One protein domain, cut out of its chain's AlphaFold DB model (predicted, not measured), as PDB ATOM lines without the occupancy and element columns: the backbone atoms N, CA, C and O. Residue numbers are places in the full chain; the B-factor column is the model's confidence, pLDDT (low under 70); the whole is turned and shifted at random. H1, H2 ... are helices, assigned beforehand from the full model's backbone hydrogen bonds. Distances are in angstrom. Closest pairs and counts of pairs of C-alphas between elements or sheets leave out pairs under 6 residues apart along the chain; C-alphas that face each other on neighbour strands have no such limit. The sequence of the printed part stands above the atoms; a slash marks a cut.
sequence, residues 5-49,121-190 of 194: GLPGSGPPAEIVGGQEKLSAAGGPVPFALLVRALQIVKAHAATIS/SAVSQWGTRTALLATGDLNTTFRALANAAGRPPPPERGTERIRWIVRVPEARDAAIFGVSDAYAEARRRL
ATOM      1  N   GLY A   5     140.293 116.450 123.812       57.16
ATOM      2  CA  GLY A   5     140.580 117.783 124.353       57.16
ATOM      3  C   GLY A   5     140.381 117.865 125.868       57.16
ATOM      4  O   GLY A   5     139.833 118.845 126.369       57.16
ATOM      5  N   LEU A   6     140.765 116.815 126.597       75.06
ATOM      6  CA  LEU A   6     140.689 116.790 128.054       75.06
ATOM      7  C   LEU A   6     141.826 117.639 128.649       75.06
ATOM      8  O   LEU A   6     142.990 117.391 128.327       75.06
ATOM      9  N   PRO A   7     141.521 118.613 129.520       70.69
ATOM     10  CA  PRO A   7     142.539 119.432 130.164       70.69
ATOM     11  C   PRO A   7     143.305 118.611 131.211       70.69
ATOM     12  O   PRO A   7     142.705 117.943 132.061       70.69
ATOM     13  N   GLY A   8     144.633 118.662 131.145       71.12
ATOM     14  CA  GLY A   8     145.552 118.136 132.151       71.12
ATOM     15  C   GLY A   8     145.926 119.193 133.194       71.12
ATOM     16  O   GLY A   8     145.597 120.370 133.059       71.12
ATOM     17  N   SER A   9     146.583 118.759 134.267       66.00
ATOM     18  CA  SER A   9     146.962 119.613 135.406       66.00
ATOM     19  C   SER A   9     148.472 119.649 135.678       66.00
ATOM     20  O   SER A   9     148.876 120.190 136.702       66.00
ATOM     21  N   GLY A  10     149.294 119.057 134.805       59.44
ATOM     22  CA  GLY A  10     150.752 119.029 134.947       59.44
ATOM     23  C   GLY A  10     151.437 120.312 134.447       59.44
ATOM     24  O   GLY A  10     150.853 121.040 133.639       59.44
ATOM     25  N   PRO A  11     152.660 120.611 134.926       58.09
ATOM     26  CA  PRO A  11     153.606 121.486 134.248       58.09
ATOM     27  C   PRO A  11     154.503 120.662 133.293       58.09
ATOM     28  O   PRO A  11     155.160 119.729 133.755       58.09
ATOM     29  N   PRO A  12     154.596 121.003 131.992       67.75
ATOM     30  CA  PRO A  12     153.881 122.070 131.282       67.75
ATOM     31  C   PRO A  12     152.398 121.736 131.060       67.75
ATOM     32  O   PRO A  12     152.017 120.578 131.127       67.75
ATOM     33  N   ALA A  13     151.570 122.746 130.759       68.94
ATOM     34  CA  ALA A  13     150.138 122.582 130.490       68.94
ATOM     35  C   ALA A  13     149.855 121.457 129.474       68.94
ATOM     36  O   ALA A  13     150.217 121.563 128.302       68.94
ATOM     37  N   GLU A  14     149.161 120.408 129.915       74.31
ATOM     38  CA  GLU A  14     148.871 119.233 129.088       74.31
ATOM     39  C   GLU A  14     147.427 119.244 128.577       74.31
ATOM     40  O   GLU A  14     146.489 119.592 129.298       74.31
ATOM     41  N   ILE A  15     147.226 118.812 127.332       72.12
ATOM     42  CA  ILE A  15     145.900 118.563 126.759       72.12
ATOM     43  C   ILE A  15     145.912 117.166 126.155       72.12
ATOM     44  O   ILE A  15     146.642 116.893 125.204       72.12
ATOM     45  N   VAL A  16     145.077 116.280 126.689       73.25
ATOM     46  CA  VAL A  16     144.940 114.916 126.175       73.25
ATOM     47  C   VAL A  16     143.896 114.920 125.065       73.25
ATOM     48  O   VAL A  16     142.715 115.197 125.296       73.25
ATOM     49  N   GLY A  17     144.305 114.604 123.840       65.88
ATOM     50  CA  GLY A  17     143.373 114.406 122.734       65.88
ATOM     51  C   GLY A  17     143.350 112.971 122.237       65.88
ATOM     52  O   GLY A  17     144.376 112.302 122.169       65.88
ATOM     53  N   GLY A  18     142.157 112.508 121.858       65.94
ATOM     54  CA  GLY A  18     142.025 111.279 121.087       65.94
ATOM     55  C   GLY A  18     142.719 111.461 119.740       65.94
ATOM     56  O   GLY A  18     142.332 112.350 118.979       65.94
ATOM     57  N   GLN A  19     143.735 110.637 119.477       55.22
ATOM     58  CA  GLN A  19     144.609 110.687 118.296       55.22
ATOM     59  C   GLN A  19     143.841 110.909 116.981       55.22
ATOM     60  O   GLN A  19     144.216 111.791 116.219       55.22
ATOM     61  N   GLU A  20     142.711 110.227 116.765       56.50
ATOM     62  CA  GLU A  20     141.902 110.357 115.537       56.50
ATOM     63  C   GLU A  20     141.183 111.706 115.367       56.50
ATOM     64  O   GLU A  20     140.845 112.099 114.254       56.50
ATOM     65  N   LYS A  21     140.912 112.427 116.463       55.22
ATOM     66  CA  LYS A  21     140.194 113.715 116.422       55.22
ATOM     67  C   LYS A  21     141.141 114.910 116.390       55.22
ATOM     68  O   LYS A  21     140.742 115.976 115.925       55.22
ATOM     69  N   LEU A  22     142.371 114.733 116.877       55.06
ATOM     70  CA  LEU A  22     143.441 115.720 116.739       55.06
ATOM     71  C   LEU A  22     144.133 115.633 115.377       55.06
ATOM     72  O   LEU A  22     144.518 116.671 114.862       55.06
ATOM     73  N   SER A  23     144.260 114.446 114.769       52.22
ATOM     74  CA  SER A  23     144.892 114.272 113.450       52.22
ATOM     75  C   SER A  23     144.125 114.946 112.301       52.22
ATOM     76  O   SER A  23     144.720 115.276 111.279       52.22
ATOM     77  N   ALA A  24     142.845 115.281 112.492       54.16
ATOM     78  CA  ALA A  24     142.071 116.182 111.629       54.16
ATOM     79  C   ALA A  24     142.370 117.685 111.889       54.16
ATOM     80  O   ALA A  24     141.472 118.527 111.799       54.16
ATOM     81  N   ALA A  25     143.616 118.020 112.248       52.06
ATOM     82  CA  ALA A  25     144.061 119.237 112.950       52.06
ATOM     83  C   ALA A  25     143.747 120.602 112.296       52.06
ATOM     84  O   ALA A  25     143.994 121.632 112.914       52.06
ATOM     85  N   GLY A  26     143.204 120.655 111.079       61.72
ATOM     86  CA  GLY A  26     142.914 121.911 110.371       61.72
ATOM     87  C   GLY A  26     141.484 122.440 110.526       61.72
ATOM     88  O   GLY A  26     141.161 123.492 109.982       61.72
ATOM     89  N   GLY A  27     140.598 121.705 111.204       80.50
ATOM     90  CA  GLY A  27     139.172 122.034 111.255       80.50
ATOM     91  C   GLY A  27     138.770 123.006 112.378       80.50
ATOM     92  O   GLY A  27     139.405 123.048 113.435       80.50
ATOM     93  N   PRO A  28     137.630 123.708 112.234       87.50
ATOM     94  CA  PRO A  28     137.115 124.617 113.261       87.50
ATOM     95  C   PRO A  28     136.728 123.887 114.564       87.50
ATOM     96  O   PRO A  28     136.787 124.464 115.648       87.50
ATOM     97  N   VAL A  29     136.379 122.594 114.495       89.00
ATOM     98  CA  VAL A  29     136.000 121.782 115.667       89.00
ATOM     99  C   VAL A  29     137.208 121.412 116.549       89.00
ATOM    100  O   VAL A  29     137.126 121.644 117.757       89.00
ATOM    101  N   PRO A  30     138.332 120.887 116.017       87.19
ATOM    102  CA  PRO A  30     139.582 120.762 116.774       87.19
ATOM    103  C   PRO A  30     140.057 122.080 117.398       87.19
ATOM    104  O   PRO A  30     140.437 122.087 118.568       87.19
ATOM    105  N   PHE A  31     139.960 123.200 116.671       88.88
ATOM    106  CA  PHE A  31     140.296 124.522 117.210       88.88
ATOM    107  C   PHE A  31     139.412 124.901 118.411       88.88
ATOM    108  O   PHE A  31     139.921 125.289 119.462       88.88
ATOM    109  N   ALA A  32     138.095 124.703 118.308       91.06
ATOM    110  CA  ALA A  32     137.161 124.946 119.409       91.06
ATOM    111  C   ALA A  32     137.469 124.092 120.653       91.06
ATOM    112  O   ALA A  32     137.410 124.585 121.782       91.06
ATOM    113  N   LEU A  33     137.813 122.814 120.453       89.94
ATOM    114  CA  LEU A  33     138.219 121.903 121.529       89.94
ATOM    115  C   LEU A  33     139.506 122.376 122.211       89.94
ATOM    116  O   LEU A  33     139.570 122.388 123.440       89.94
ATOM    117  N   LEU A  34     140.496 122.796 121.420       89.44
ATOM    118  CA  LEU A  34     141.766 123.317 121.917       89.44
ATOM    119  C   LEU A  34     141.555 124.580 122.758       89.44
ATOM    120  O   LEU A  34     142.007 124.633 123.899       89.44
ATOM    121  N   VAL A  35     140.816 125.564 122.237       91.62
ATOM    122  CA  VAL A  35     140.518 126.815 122.955       91.62
ATOM    123  C   VAL A  35     139.776 126.539 124.263       91.62
ATOM    124  O   VAL A  35     140.138 127.084 125.309       91.62
ATOM    125  N   ARG A  36     138.769 125.655 124.236       92.06
ATOM    126  CA  ARG A  36     138.039 125.239 125.442       92.06
ATOM    127  C   ARG A  36     138.980 124.637 126.484       92.06
ATOM    128  O   ARG A  36     138.913 125.017 127.651       92.06
ATOM    129  N   ALA A  37     139.830 123.697 126.075       89.31
ATOM    130  CA  ALA A  37     140.752 123.013 126.973       89.31
ATOM    131  C   ALA A  37     141.776 123.988 127.570       89.31
ATOM    132  O   ALA A  37     141.941 124.021 128.788       89.31
ATOM    133  N   LEU A  38     142.381 124.843 126.741       90.19
ATOM    134  CA  LEU A  38     143.324 125.875 127.182       90.19
ATOM    135  C   LEU A  38     142.697 126.826 128.201       90.19
ATOM    136  O   LEU A  38     143.331 127.138 129.206       90.19
ATOM    137  N   GLN A  39     141.449 127.250 127.989       92.88
ATOM    138  CA  GLN A  39     140.771 128.123 128.944       92.88
ATOM    139  C   GLN A  39     140.571 127.443 130.304       92.88
ATOM    140  O   GLN A  39     140.756 128.076 131.344       92.88
ATOM    141  N   ILE A  40     140.221 126.156 130.313       91.50
ATOM    142  CA  ILE A  40     140.046 125.391 131.553       91.50
ATOM    143  C   ILE A  40     141.389 125.199 132.275       91.50
ATOM    144  O   ILE A  40     141.443 125.320 133.500       91.50
ATOM    145  N   VAL A  41     142.473 124.945 131.532       89.25
ATOM    146  CA  VAL A  41     143.828 124.840 132.099       89.25
ATOM    147  C   VAL A  41     144.288 126.182 132.669       89.25
ATOM    148  O   VAL A  41     144.744 126.226 133.808       89.25
ATOM    149  N   LYS A  42     144.095 127.284 131.934       88.88
ATOM    150  CA  LYS A  42     144.407 128.650 132.391       88.88
ATOM    151  C   LYS A  42     143.654 129.018 133.674       88.88
ATOM    152  O   LYS A  42     144.172 129.759 134.499       88.88
ATOM    153  N   ALA A  43     142.441 128.500 133.846       87.50
ATOM    154  CA  ALA A  43     141.645 128.678 135.057       87.50
ATOM    155  C   ALA A  43     142.040 127.732 136.211       87.50
ATOM    156  O   ALA A  43     141.348 127.712 137.225       87.50
ATOM    157  N   HIS A  44     143.088 126.913 136.054       87.06
ATOM    158  CA  HIS A  44     143.484 125.854 136.994       87.06
ATOM    159  C   HIS A  44     142.335 124.895 137.360       87.06
ATOM    160  O   HIS A  44     142.313 124.287 138.428       87.06
ATOM    161  N   ALA A  45     141.373 124.721 136.448       88.31
ATOM    162  CA  ALA A  45     140.129 123.999 136.703       88.31
ATOM    163  C   ALA A  45     140.087 122.613 136.037       88.31
ATOM    164  O   ALA A  45     139.027 121.991 135.948       88.31
ATOM    165  N   ALA A  46     141.235 122.103 135.581       86.88
ATOM    166  CA  ALA A  46     141.347 120.814 134.901       86.88
ATOM    167  C   ALA A  46     140.789 119.653 135.742       86.88
ATOM    168  O   ALA A  46     139.995 118.853 135.245       86.88
ATOM    169  N   THR A  47     141.131 119.585 137.032       84.75
ATOM    170  CA  THR A  47     140.630 118.548 137.951       84.75
ATOM    171  C   THR A  47     139.122 118.655 138.159       84.75
ATOM    172  O   THR A  47     138.417 117.660 138.015       84.75
ATOM    173  N   ILE A  48     138.608 119.867 138.390       86.56
ATOM    174  CA  ILE A  48     137.169 120.128 138.543       86.56
ATOM    175  C   ILE A  48     136.407 119.707 137.282       86.56
ATOM    176  O   ILE A  48     135.380 119.044 137.374       86.56
ATOM    177  N   SER A  49     136.926 120.046 136.099       86.31
ATOM    178  CA  SER A  49     136.265 119.760 134.820       86.31
ATOM    179  C   SER A  49     136.143 118.267 134.488       86.31
ATOM    180  O   SER A  49     135.309 117.892 133.667       86.31
ATOM    181  N   SER A 121     129.732 122.848 136.371       87.69
ATOM    182  CA  SER A 121     128.959 123.474 135.294       87.69
ATOM    183  C   SER A 121     129.505 124.855 134.936       87.69
ATOM    184  O   SER A 121     129.641 125.145 133.750       87.69
ATOM    185  N   ALA A 122     129.907 125.666 135.919       89.88
ATOM    186  CA  ALA A 122     130.518 126.975 135.684       89.88
ATOM    187  C   ALA A 122     131.819 126.873 134.868       89.88
ATOM    188  O   ALA A 122     131.999 127.606 133.893       89.88
ATOM    189  N   VAL A 123     132.699 125.921 135.200       90.94
ATOM    190  CA  VAL A 123     133.944 125.672 134.449       90.94
ATOM    191  C   VAL A 123     133.643 125.223 133.017       90.94
ATOM    192  O   VAL A 123     134.246 125.723 132.064       90.94
ATOM    193  N   SER A 124     132.680 124.311 132.846       89.38
ATOM    194  CA  SER A 124     132.281 123.831 131.520       89.38
ATOM    195  C   SER A 124     131.684 124.954 130.662       89.38
ATOM    196  O   SER A 124     132.047 125.090 129.488       89.38
ATOM    197  N   GLN A 125     130.830 125.802 131.244       92.69
ATOM    198  CA  GLN A 125     130.261 126.980 130.581       92.69
ATOM    199  C   GLN A 125     131.354 127.971 130.182       92.69
ATOM    200  O   GLN A 125     131.385 128.410 129.035       92.69
ATOM    201  N   TRP A 126     132.299 128.272 131.075       92.75
ATOM    202  CA  TRP A 126     133.389 129.202 130.779       92.75
ATOM    203  C   TRP A 126     134.235 128.741 129.587       92.75
ATOM    204  O   TRP A 126     134.442 129.504 128.635       92.75
ATOM    205  N   GLY A 127     134.659 127.475 129.580       93.12
ATOM    206  CA  GLY A 127     135.398 126.910 128.452       93.12
ATOM    207  C   GLY A 127     134.587 126.941 127.148       93.12
ATOM    208  O   GLY A 127     135.113 127.288 126.092       93.12
ATOM    209  N   THR A 128     133.291 126.637 127.221       94.56
ATOM    210  CA  THR A 128     132.394 126.591 126.054       94.56
ATOM    211  C   THR A 128     132.133 127.975 125.462       94.56
ATOM    212  O   THR A 128     132.239 128.153 124.251       94.56
ATOM    213  N   ARG A 129     131.842 128.974 126.300       95.88
ATOM    214  CA  ARG A 129     131.637 130.364 125.865       95.88
ATOM    215  C   ARG A 129     132.900 130.949 125.237       95.88
ATOM    216  O   ARG A 129     132.813 131.675 124.254       95.88
ATOM    217  N   THR A 130     134.071 130.583 125.759       94.94
ATOM    218  CA  THR A 130     135.364 130.994 125.189       94.94
ATOM    219  C   THR A 130     135.595 130.365 123.816       94.94
ATOM    220  O   THR A 130     135.992 131.059 122.884       94.94
ATOM    221  N   ALA A 131     135.271 129.080 123.647       93.88
ATOM    222  CA  ALA A 131     135.315 128.431 122.338       93.88
ATOM    223  C   ALA A 131     134.316 129.047 121.341       93.88
ATOM    224  O   ALA A 131     134.653 129.227 120.170       93.88
ATOM    225  N   LEU A 132     133.118 129.432 121.796       95.94
ATOM    226  CA  LEU A 132     132.154 130.145 120.956       95.94
ATOM    227  C   LEU A 132     132.685 131.514 120.520       95.94
ATOM    228  O   LEU A 132     132.586 131.853 119.348       95.94
ATOM    229  N   LEU A 133     133.285 132.282 121.432       94.94
ATOM    230  CA  LEU A 133     133.898 133.571 121.098       94.94
ATOM    231  C   LEU A 133     135.034 133.425 120.080       94.94
ATOM    232  O   LEU A 133     135.116 134.220 119.151       94.94
ATOM    233  N   ALA A 134     135.872 132.398 120.232       92.56
ATOM    234  CA  ALA A 134     136.998 132.165 119.334       92.56
ATOM    235  C   ALA A 134     136.571 131.678 117.941       92.56
ATOM    236  O   ALA A 134     137.216 132.009 116.953       92.56
ATOM    237  N   THR A 135     135.502 130.884 117.853       92.94
ATOM    238  CA  THR A 135     135.026 130.327 116.573       92.94
ATOM    239  C   THR A 135     134.007 131.212 115.871       92.94
ATOM    240  O   THR A 135     133.883 131.153 114.653       92.94
ATOM    241  N   GLY A 136     133.230 131.989 116.626       93.06
ATOM    242  CA  GLY A 136     132.097 132.751 116.115       93.06
ATOM    243  C   GLY A 136     130.933 131.903 115.590       93.06
ATOM    244  O   GLY A 136     129.978 132.478 115.074       93.06
ATOM    245  N   ASP A 137     130.979 130.572 115.720       93.56
ATOM    246  CA  ASP A 137     129.995 129.652 115.144       93.56
ATOM    247  C   ASP A 137     129.455 128.659 116.186       93.56
ATOM    248  O   ASP A 137     130.167 127.824 116.762       93.56
ATOM    249  N   LEU A 138     128.137 128.711 116.385       93.69
ATOM    250  CA  LEU A 138     127.420 127.812 117.287       93.69
ATOM    251  C   LEU A 138     127.462 126.358 116.810       93.69
ATOM    252  O   LEU A 138     127.526 125.456 117.644       93.69
ATOM    253  N   ASN A 139     127.449 126.094 115.497       93.31
ATOM    254  CA  ASN A 139     127.476 124.715 114.995       93.31
ATOM    255  C   ASN A 139     128.803 124.031 115.320       93.31
ATOM    256  O   ASN A 139     128.816 122.908 115.835       93.31
ATOM    257  N   THR A 140     129.907 124.728 115.075       93.50
ATOM    258  CA  THR A 140     131.252 124.308 115.467       93.50
ATOM    259  C   THR A 140     131.324 124.065 116.970       93.50
ATOM    260  O   THR A 140     131.779 123.001 117.395       93.50
ATOM    261  N   THR A 141     130.806 124.995 117.778       94.12
ATOM    262  CA  THR A 141     130.799 124.867 119.244       94.12
ATOM    263  C   THR A 141     130.001 123.644 119.713       94.12
ATOM    264  O   THR A 141     130.477 122.882 120.554       94.12
ATOM    265  N   PHE A 142     128.821 123.381 119.144       94.44
ATOM    266  CA  PHE A 142     128.015 122.204 119.498       94.44
ATOM    267  C   PHE A 142     128.672 120.886 119.082       94.44
ATOM    268  O   PHE A 142     128.643 119.916 119.841       94.44
ATOM    269  N   ARG A 143     129.305 120.841 117.903       92.19
ATOM    270  CA  ARG A 143     130.087 119.675 117.460       92.19
ATOM    271  C   ARG A 143     131.288 119.430 118.377       92.19
ATOM    272  O   ARG A 143     131.559 118.284 118.732       92.19
ATOM    273  N   ALA A 144     131.966 120.491 118.810       90.50
ATOM    274  CA  ALA A 144     133.052 120.405 119.782       90.50
ATOM    275  C   ALA A 144     132.560 119.884 121.141       90.50
ATOM    276  O   ALA A 144     133.154 118.958 121.684       90.50
ATOM    277  N   LEU A 145     131.431 120.385 121.653       90.75
ATOM    278  CA  LEU A 145     130.807 119.873 122.879       90.75
ATOM    279  C   LEU A 145     130.468 118.383 122.789       90.75
ATOM    280  O   LEU A 145     130.797 117.621 123.698       90.75
ATOM    281  N   ALA A 146     129.842 117.955 121.688       89.88
ATOM    282  CA  ALA A 146     129.537 116.546 121.460       89.88
ATOM    283  C   ALA A 146     130.816 115.692 121.478       89.88
ATOM    284  O   ALA A 146     130.871 114.675 122.167       89.88
ATOM    285  N   ASN A 147     131.877 116.156 120.810       87.62
ATOM    286  CA  ASN A 147     133.172 115.479 120.792       87.62
ATOM    287  C   ASN A 147     133.845 115.409 122.169       87.62
ATOM    288  O   ASN A 147     134.368 114.349 122.522       87.62
ATOM    289  N   ALA A 148     133.818 116.497 122.937       84.56
ATOM    290  CA  ALA A 148     134.368 116.548 124.290       84.56
ATOM    291  C   ALA A 148     133.621 115.603 125.241       84.56
ATOM    292  O   ALA A 148     134.231 114.996 126.112       84.56
ATOM    293  N   ALA A 149     132.311 115.441 125.052       84.25
ATOM    294  CA  ALA A 149     131.480 114.552 125.857       84.25
ATOM    295  C   ALA A 149     131.437 113.097 125.345       84.25
ATOM    296  O   ALA A 149     130.720 112.281 125.921       84.25
ATOM    297  N   GLY A 150     132.133 112.770 124.247       84.00
ATOM    298  CA  GLY A 150     132.056 111.446 123.613       84.00
ATOM    299  C   GLY A 150     130.661 111.095 123.071       84.00
ATOM    300  O   GLY A 150     130.325 109.919 122.956       84.00
ATOM    301  N   ARG A 151     129.833 112.101 122.768       86.25
ATOM    302  CA  ARG A 151     128.452 111.952 122.286       86.25
ATOM    303  C   ARG A 151     128.390 111.976 120.753       86.25
ATOM    304  O   ARG A 151     129.280 112.549 120.119       86.25
ATOM    305  N   PRO A 152     127.320 111.424 120.148       87.88
ATOM    306  CA  PRO A 152     127.034 111.631 118.733       87.88
ATOM    307  C   PRO A 152     126.952 113.127 118.384       87.88
ATOM    308  O   PRO A 152     126.541 113.926 119.239       87.88
ATOM    309  N   PRO A 153     127.325 113.521 117.153       87.88
ATOM    310  CA  PRO A 153     127.242 114.911 116.720       87.88
ATOM    311  C   PRO A 153     125.798 115.437 116.805       87.88
ATOM    312  O   PRO A 153     124.848 114.658 116.686       87.88
ATOM    313  N   PRO A 154     125.610 116.754 117.009       91.50
ATOM    314  CA  PRO A 154     124.278 117.344 117.036       91.50
ATOM    315  C   PRO A 154     123.580 117.159 115.676       91.50
ATOM    316  O   PRO A 154     124.243 117.278 114.640       91.50
ATOM    317  N   PRO A 155     122.251 116.939 115.652       93.25
ATOM    318  CA  PRO A 155     121.481 116.972 114.412       93.25
ATOM    319  C   PRO A 155     121.677 118.302 113.675       93.25
ATOM    320  O   PRO A 155     121.792 119.354 114.310       93.25
ATOM    321  N   GLU A 156     121.692 118.281 112.340       88.19
ATOM    322  CA  GLU A 156     122.028 119.477 111.558       88.19
ATOM    323  C   GLU A 156     120.957 120.571 111.641       88.19
ATOM    324  O   GLU A 156     121.291 121.754 111.740       88.19
ATOM    325  N   ARG A 157     119.671 120.195 111.608       89.38
ATOM    326  CA  ARG A 157     118.522 121.119 111.558       89.38
ATOM    327  C   ARG A 157     117.264 120.509 112.196       89.38
ATOM    328  O   ARG A 157     117.245 119.339 112.573       89.38
ATOM    329  N   GLY A 158     116.210 121.320 112.296       91.12
ATOM    330  CA  GLY A 158     114.863 120.886 112.675       91.12
ATOM    331  C   GLY A 158     114.645 120.657 114.173       91.12
ATOM    332  O   GLY A 158     115.488 120.974 115.015       91.12
ATOM    333  N   THR A 159     113.482 120.097 114.506       93.62
ATOM    334  CA  THR A 159     113.013 119.902 115.887       93.62
ATOM    335  C   THR A 159     113.941 119.007 116.709       93.62
ATOM    336  O   THR A 159     114.146 119.267 117.894       93.62
ATOM    337  N   GLU A 160     114.569 118.000 116.096       92.75
ATOM    338  CA  GLU A 160     115.529 117.133 116.796       92.75
ATOM    339  C   GLU A 160     116.765 117.898 117.276       92.75
ATOM    340  O   GLU A 160     117.263 117.642 118.374       92.75
ATOM    341  N   ARG A 161     117.226 118.898 116.513       93.81
ATOM    342  CA  ARG A 161     118.322 119.772 116.946       93.81
ATOM    343  C   ARG A 161     117.925 120.590 118.171       93.81
ATOM    344  O   ARG A 161     118.705 120.691 119.112       93.81
ATOM    345  N   ILE A 162     116.706 121.131 118.190       93.94
ATOM    346  CA  ILE A 162     116.188 121.888 119.342       93.94
ATOM    347  C   ILE A 162     116.110 120.981 120.574       93.94
ATOM    348  O   ILE A 162     116.600 121.351 121.642       93.94
ATOM    349  N   ARG A 163     115.574 119.762 120.429       94.44
ATOM    350  CA  ARG A 163     115.530 118.779 121.524       94.44
ATOM    351  C   ARG A 163     116.923 118.425 122.033       94.44
ATOM    352  O   ARG A 163     117.108 118.315 123.244       94.44
ATOM    353  N   TRP A 164     117.897 118.267 121.137       94.06
ATOM    354  CA  TRP A 164     119.288 118.038 121.522       94.06
ATOM    355  C   TRP A 164     119.837 119.209 122.347       94.06
ATOM    356  O   TRP A 164     120.341 118.980 123.443       94.06
ATOM    357  N   ILE A 165     119.660 120.455 121.888       94.44
ATOM    358  CA  ILE A 165     120.121 121.658 122.608       94.44
ATOM    359  C   ILE A 165     119.500 121.728 124.008       94.44
ATOM    360  O   ILE A 165     120.210 121.962 124.980       94.44
ATOM    361  N   VAL A 166     118.195 121.473 124.138       93.81
ATOM    362  CA  VAL A 166     117.493 121.508 125.435       93.81
ATOM    363  C   VAL A 166     118.007 120.434 126.403       93.81
ATOM    364  O   VAL A 166     118.079 120.683 127.605       93.81
ATOM    365  N   ARG A 167     118.383 119.253 125.894       92.81
ATOM    366  CA  ARG A 167     118.886 118.126 126.701       92.81
ATOM    367  C   ARG A 167     120.351 118.261 127.112       92.81
ATOM    368  O   ARG A 167     120.774 117.562 128.028       92.81
ATOM    369  N   VAL A 168     121.129 119.107 126.440       91.69
ATOM    370  CA  VAL A 168     122.549 119.328 126.745       91.69
ATOM    371  C   VAL A 168     122.703 120.697 127.415       91.69
ATOM    372  O   VAL A 168     122.684 121.711 126.715       91.69
ATOM    373  N   PRO A 169     122.864 120.768 128.754       90.25
ATOM    374  CA  PRO A 169     122.894 122.038 129.482       90.25
ATOM    375  C   PRO A 169     123.908 123.048 128.936       90.25
ATOM    376  O   PRO A 169     123.588 124.229 128.823       90.25
ATOM    377  N   GLU A 170     125.096 122.590 128.538       91.00
ATOM    378  CA  GLU A 170     126.150 123.426 127.956       91.00
ATOM    379  C   GLU A 170     125.790 123.959 126.567       91.00
ATOM    380  O   GLU A 170     126.148 125.083 126.225       91.00
ATOM    381  N   ALA A 171     125.066 123.175 125.764       93.81
ATOM    382  CA  ALA A 171     124.606 123.626 124.456       93.81
ATOM    383  C   ALA A 171     123.514 124.688 124.601       93.81
ATOM    384  O   ALA A 171     123.532 125.691 123.891       93.81
ATOM    385  N   ARG A 172     122.591 124.491 125.551       95.31
ATOM    386  CA  ARG A 172     121.577 125.490 125.896       95.31
ATOM    387  C   ARG A 172     122.219 126.786 126.384       95.31
ATOM    388  O   ARG A 172     121.835 127.853 125.915       95.31
ATOM    389  N   ASP A 173     123.201 126.693 127.279       95.94
ATOM    390  CA  ASP A 173     123.943 127.859 127.767       95.94
ATOM    391  C   ASP A 173     124.641 128.611 126.628       95.94
ATOM    392  O   ASP A 173     124.467 129.819 126.493       95.94
ATOM    393  N   ALA A 174     125.362 127.897 125.760       95.44
ATOM    394  CA  ALA A 174     126.043 128.501 124.619       95.44
ATOM    395  C   ALA A 174     125.066 129.163 123.633       95.44
ATOM    396  O   ALA A 174     125.360 130.241 123.122       95.44
ATOM    397  N   ALA A 175     123.897 128.555 123.393       95.69
ATOM    398  CA  ALA A 175     122.856 129.133 122.545       95.69
ATOM    399  C   ALA A 175     122.315 130.452 123.119       95.69
ATOM    400  O   ALA A 175     122.207 131.432 122.387       95.69
ATOM    401  N   ILE A 176     122.016 130.482 124.423       96.50
ATOM    402  CA  ILE A 176     121.537 131.685 125.123       96.50
ATOM    403  C   ILE A 176     122.625 132.761 125.134       96.50
ATOM    404  O   ILE A 176     122.358 133.920 124.823       96.50
ATOM    405  N   PHE A 177     123.863 132.383 125.454       96.69
ATOM    406  CA  PHE A 177     124.983 133.314 125.470       96.69
ATOM    407  C   PHE A 177     125.226 133.921 124.085       96.69
ATOM    408  O   PHE A 177     125.353 135.136 123.989       96.69
ATOM    409  N   GLY A 178     125.210 133.120 123.016       95.38
ATOM    410  CA  GLY A 178     125.489 133.576 121.649       95.38
ATOM    411  C   GLY A 178     124.532 134.640 121.101       95.38
ATOM    412  O   GLY A 178     124.889 135.328 120.150       95.38
ATOM    413  N   VAL A 179     123.349 134.803 121.700       95.50
ATOM    414  CA  VAL A 179     122.370 135.850 121.344       95.50
ATOM    415  C   VAL A 179     122.268 136.963 122.393       95.50
ATOM    416  O   VAL A 179     121.398 137.820 122.295       95.50
ATOM    417  N   SER A 180     123.123 136.946 123.417       96.44
ATOM    418  CA  SER A 180     123.086 137.908 124.522       96.44
ATOM    419  C   SER A 180     123.937 139.154 124.261       96.44
ATOM    420  O   SER A 180     124.965 139.094 123.579       96.44
ATOM    421  N   ASP A 181     123.591 140.259 124.924       96.12
ATOM    422  CA  ASP A 181     124.408 141.482 124.934       96.12
ATOM    423  C   ASP A 181     125.815 141.239 125.488       96.12
ATOM    424  O   ASP A 181     126.780 141.855 125.037       96.12
ATOM    425  N   ALA A 182     125.959 140.302 126.431       94.62
ATOM    426  CA  ALA A 182     127.252 139.929 126.994       94.62
ATOM    427  C   ALA A 182     128.187 139.321 125.936       94.62
ATOM    428  O   ALA A 182     129.391 139.575 125.958       94.62
ATOM    429  N   TYR A 183     127.647 138.544 124.993       95.00
ATOM    430  CA  TYR A 183     128.424 138.017 123.872       95.00
ATOM    431  C   TYR A 183     128.784 139.112 122.870       95.00
ATOM    432  O   TYR A 183     129.943 139.195 122.460       95.00
ATOM    433  N   ALA A 184     127.838 139.993 122.532       94.62
ATOM    434  CA  ALA A 184     128.108 141.137 121.663       94.62
ATOM    435  C   ALA A 184     129.200 142.053 122.249       94.62
ATOM    436  O   ALA A 184     130.145 142.426 121.554       94.62
ATOM    437  N   GLU A 185     129.126 142.353 123.546       95.00
ATOM    438  CA  GLU A 185     130.131 143.138 124.266       95.00
ATOM    439  C   GLU A 185     131.493 142.444 124.307       95.00
ATOM    440  O   GLU A 185     132.517 143.070 124.030       95.00
ATOM    441  N   ALA A 186     131.528 141.141 124.596       93.19
ATOM    442  CA  ALA A 186     132.772 140.380 124.580       93.19
ATOM    443  C   ALA A 186     133.434 140.408 123.193       93.19
ATOM    444  O   ALA A 186     134.643 140.616 123.100       93.19
ATOM    445  N   ARG A 187     132.655 140.276 122.112       93.81
ATOM    446  CA  ARG A 187     133.172 140.413 120.743       93.81
ATOM    447  C   ARG A 187     133.705 141.814 120.462       93.81
ATOM    448  O   ARG A 187     134.792 141.921 119.902       93.81
ATOM    449  N   ARG A 188     133.002 142.877 120.878       94.19
ATOM    450  CA  ARG A 188     133.483 144.265 120.731       94.19
ATOM    451  C   ARG A 188     134.827 144.480 121.423       94.19
ATOM    452  O   ARG A 188     135.746 144.997 120.798       94.19
ATOM    453  N   ARG A 189     134.976 144.020 122.670       93.56
ATOM    454  CA  ARG A 189     136.243 144.116 123.425       93.56
ATOM    455  C   ARG A 189     137.406 143.387 122.757       93.56
ATOM    456  O   ARG A 189     138.552 143.771 122.950       93.56
ATOM    457  N   LEU A 190     137.108 142.342 121.992       89.69
ATOM    458  CA  LEU A 190     138.089 141.573 121.231       89.69
ATOM    459  C   LEU A 190     138.341 142.137 119.821       89.69
ATOM    460  O   LEU A 190     139.102 141.537 119.069       89.69
TER     461      LEU A 190
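AT A GLANCE: This is residues 5 to 49 and 121 to 190 of the 194 residues of an uncharacterized protein of Proteobacteria bacterium (UniProt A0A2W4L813). H4 lies in the middle of a crossed helical core, between H2 and H7, and H5 packs on these three. H6 extends one end of the long axis, the loop of residues 8 to 14 lies at the other, and H8 lies beyond H7. The printed part has 115 residues with eight named helices, H1 to H8 in chain order, and no named strand: all helix. It is compact, with a radius of gyration of the C-alphas of 13.8 A and spans of 43, 33 and 27 A.

IN THESE COORDINATES: H4, residues 121 to 135, is 20.8 A long and begins at C-alpha 121 (128.959, 123.474, 135.294). H2, residues 28 to 42, measures 20.9 A. H5 holds residues 138 to 148, H6 158 to 167 and H7 169 to 178. H1, 19 to 22, and H3, 46 to 49, are short. H8, 181 to 189, ends at C-alpha 189 (136.243, 144.116, 123.425).

HOW THE PARTS SIT: H4, the hub, touches H2 at a steep tilt of 46 degrees, opposite ways; their closest C-alphas, Arg 36 and Gly 127, are 4.3 A apart. H4 touches H7 at a steep 44 degrees, closest at C-alphas Arg 129 and Ala 174, 6.0 A. H5 touches H7 at a shallow 25 degrees, opposite ways, closest at C-alphas Phe 142 and Ala 171, 6.2 A. H6 and H7 touch only at the corner, C-alphas Ile 165 and Ala 171 being closest at 5.2 A. H3 and H8 each only just touch H4, with 3 pairs of C-alphas within 8 A. H1 is close to H2 but not clearly touching, with closest C-alphas Leu 22 and Pro 30 at 6.3 A. Every O i to N i+4 pair is within hydrogen-bond range in H2 and H4 to H8; H1 and H3 are too short for one.

THE WHOLE: The farthest C-alphas, Pro 11 and Thr 159, are 44.6 A apart. Residues 50 to 120 are not printed; C-alphas 49 and 121 are 8.2 A apart across the cut. Of the links printed whole, none is long. The pLDDT is under 70 at residues 5, 9 to 13 and 17 to 26.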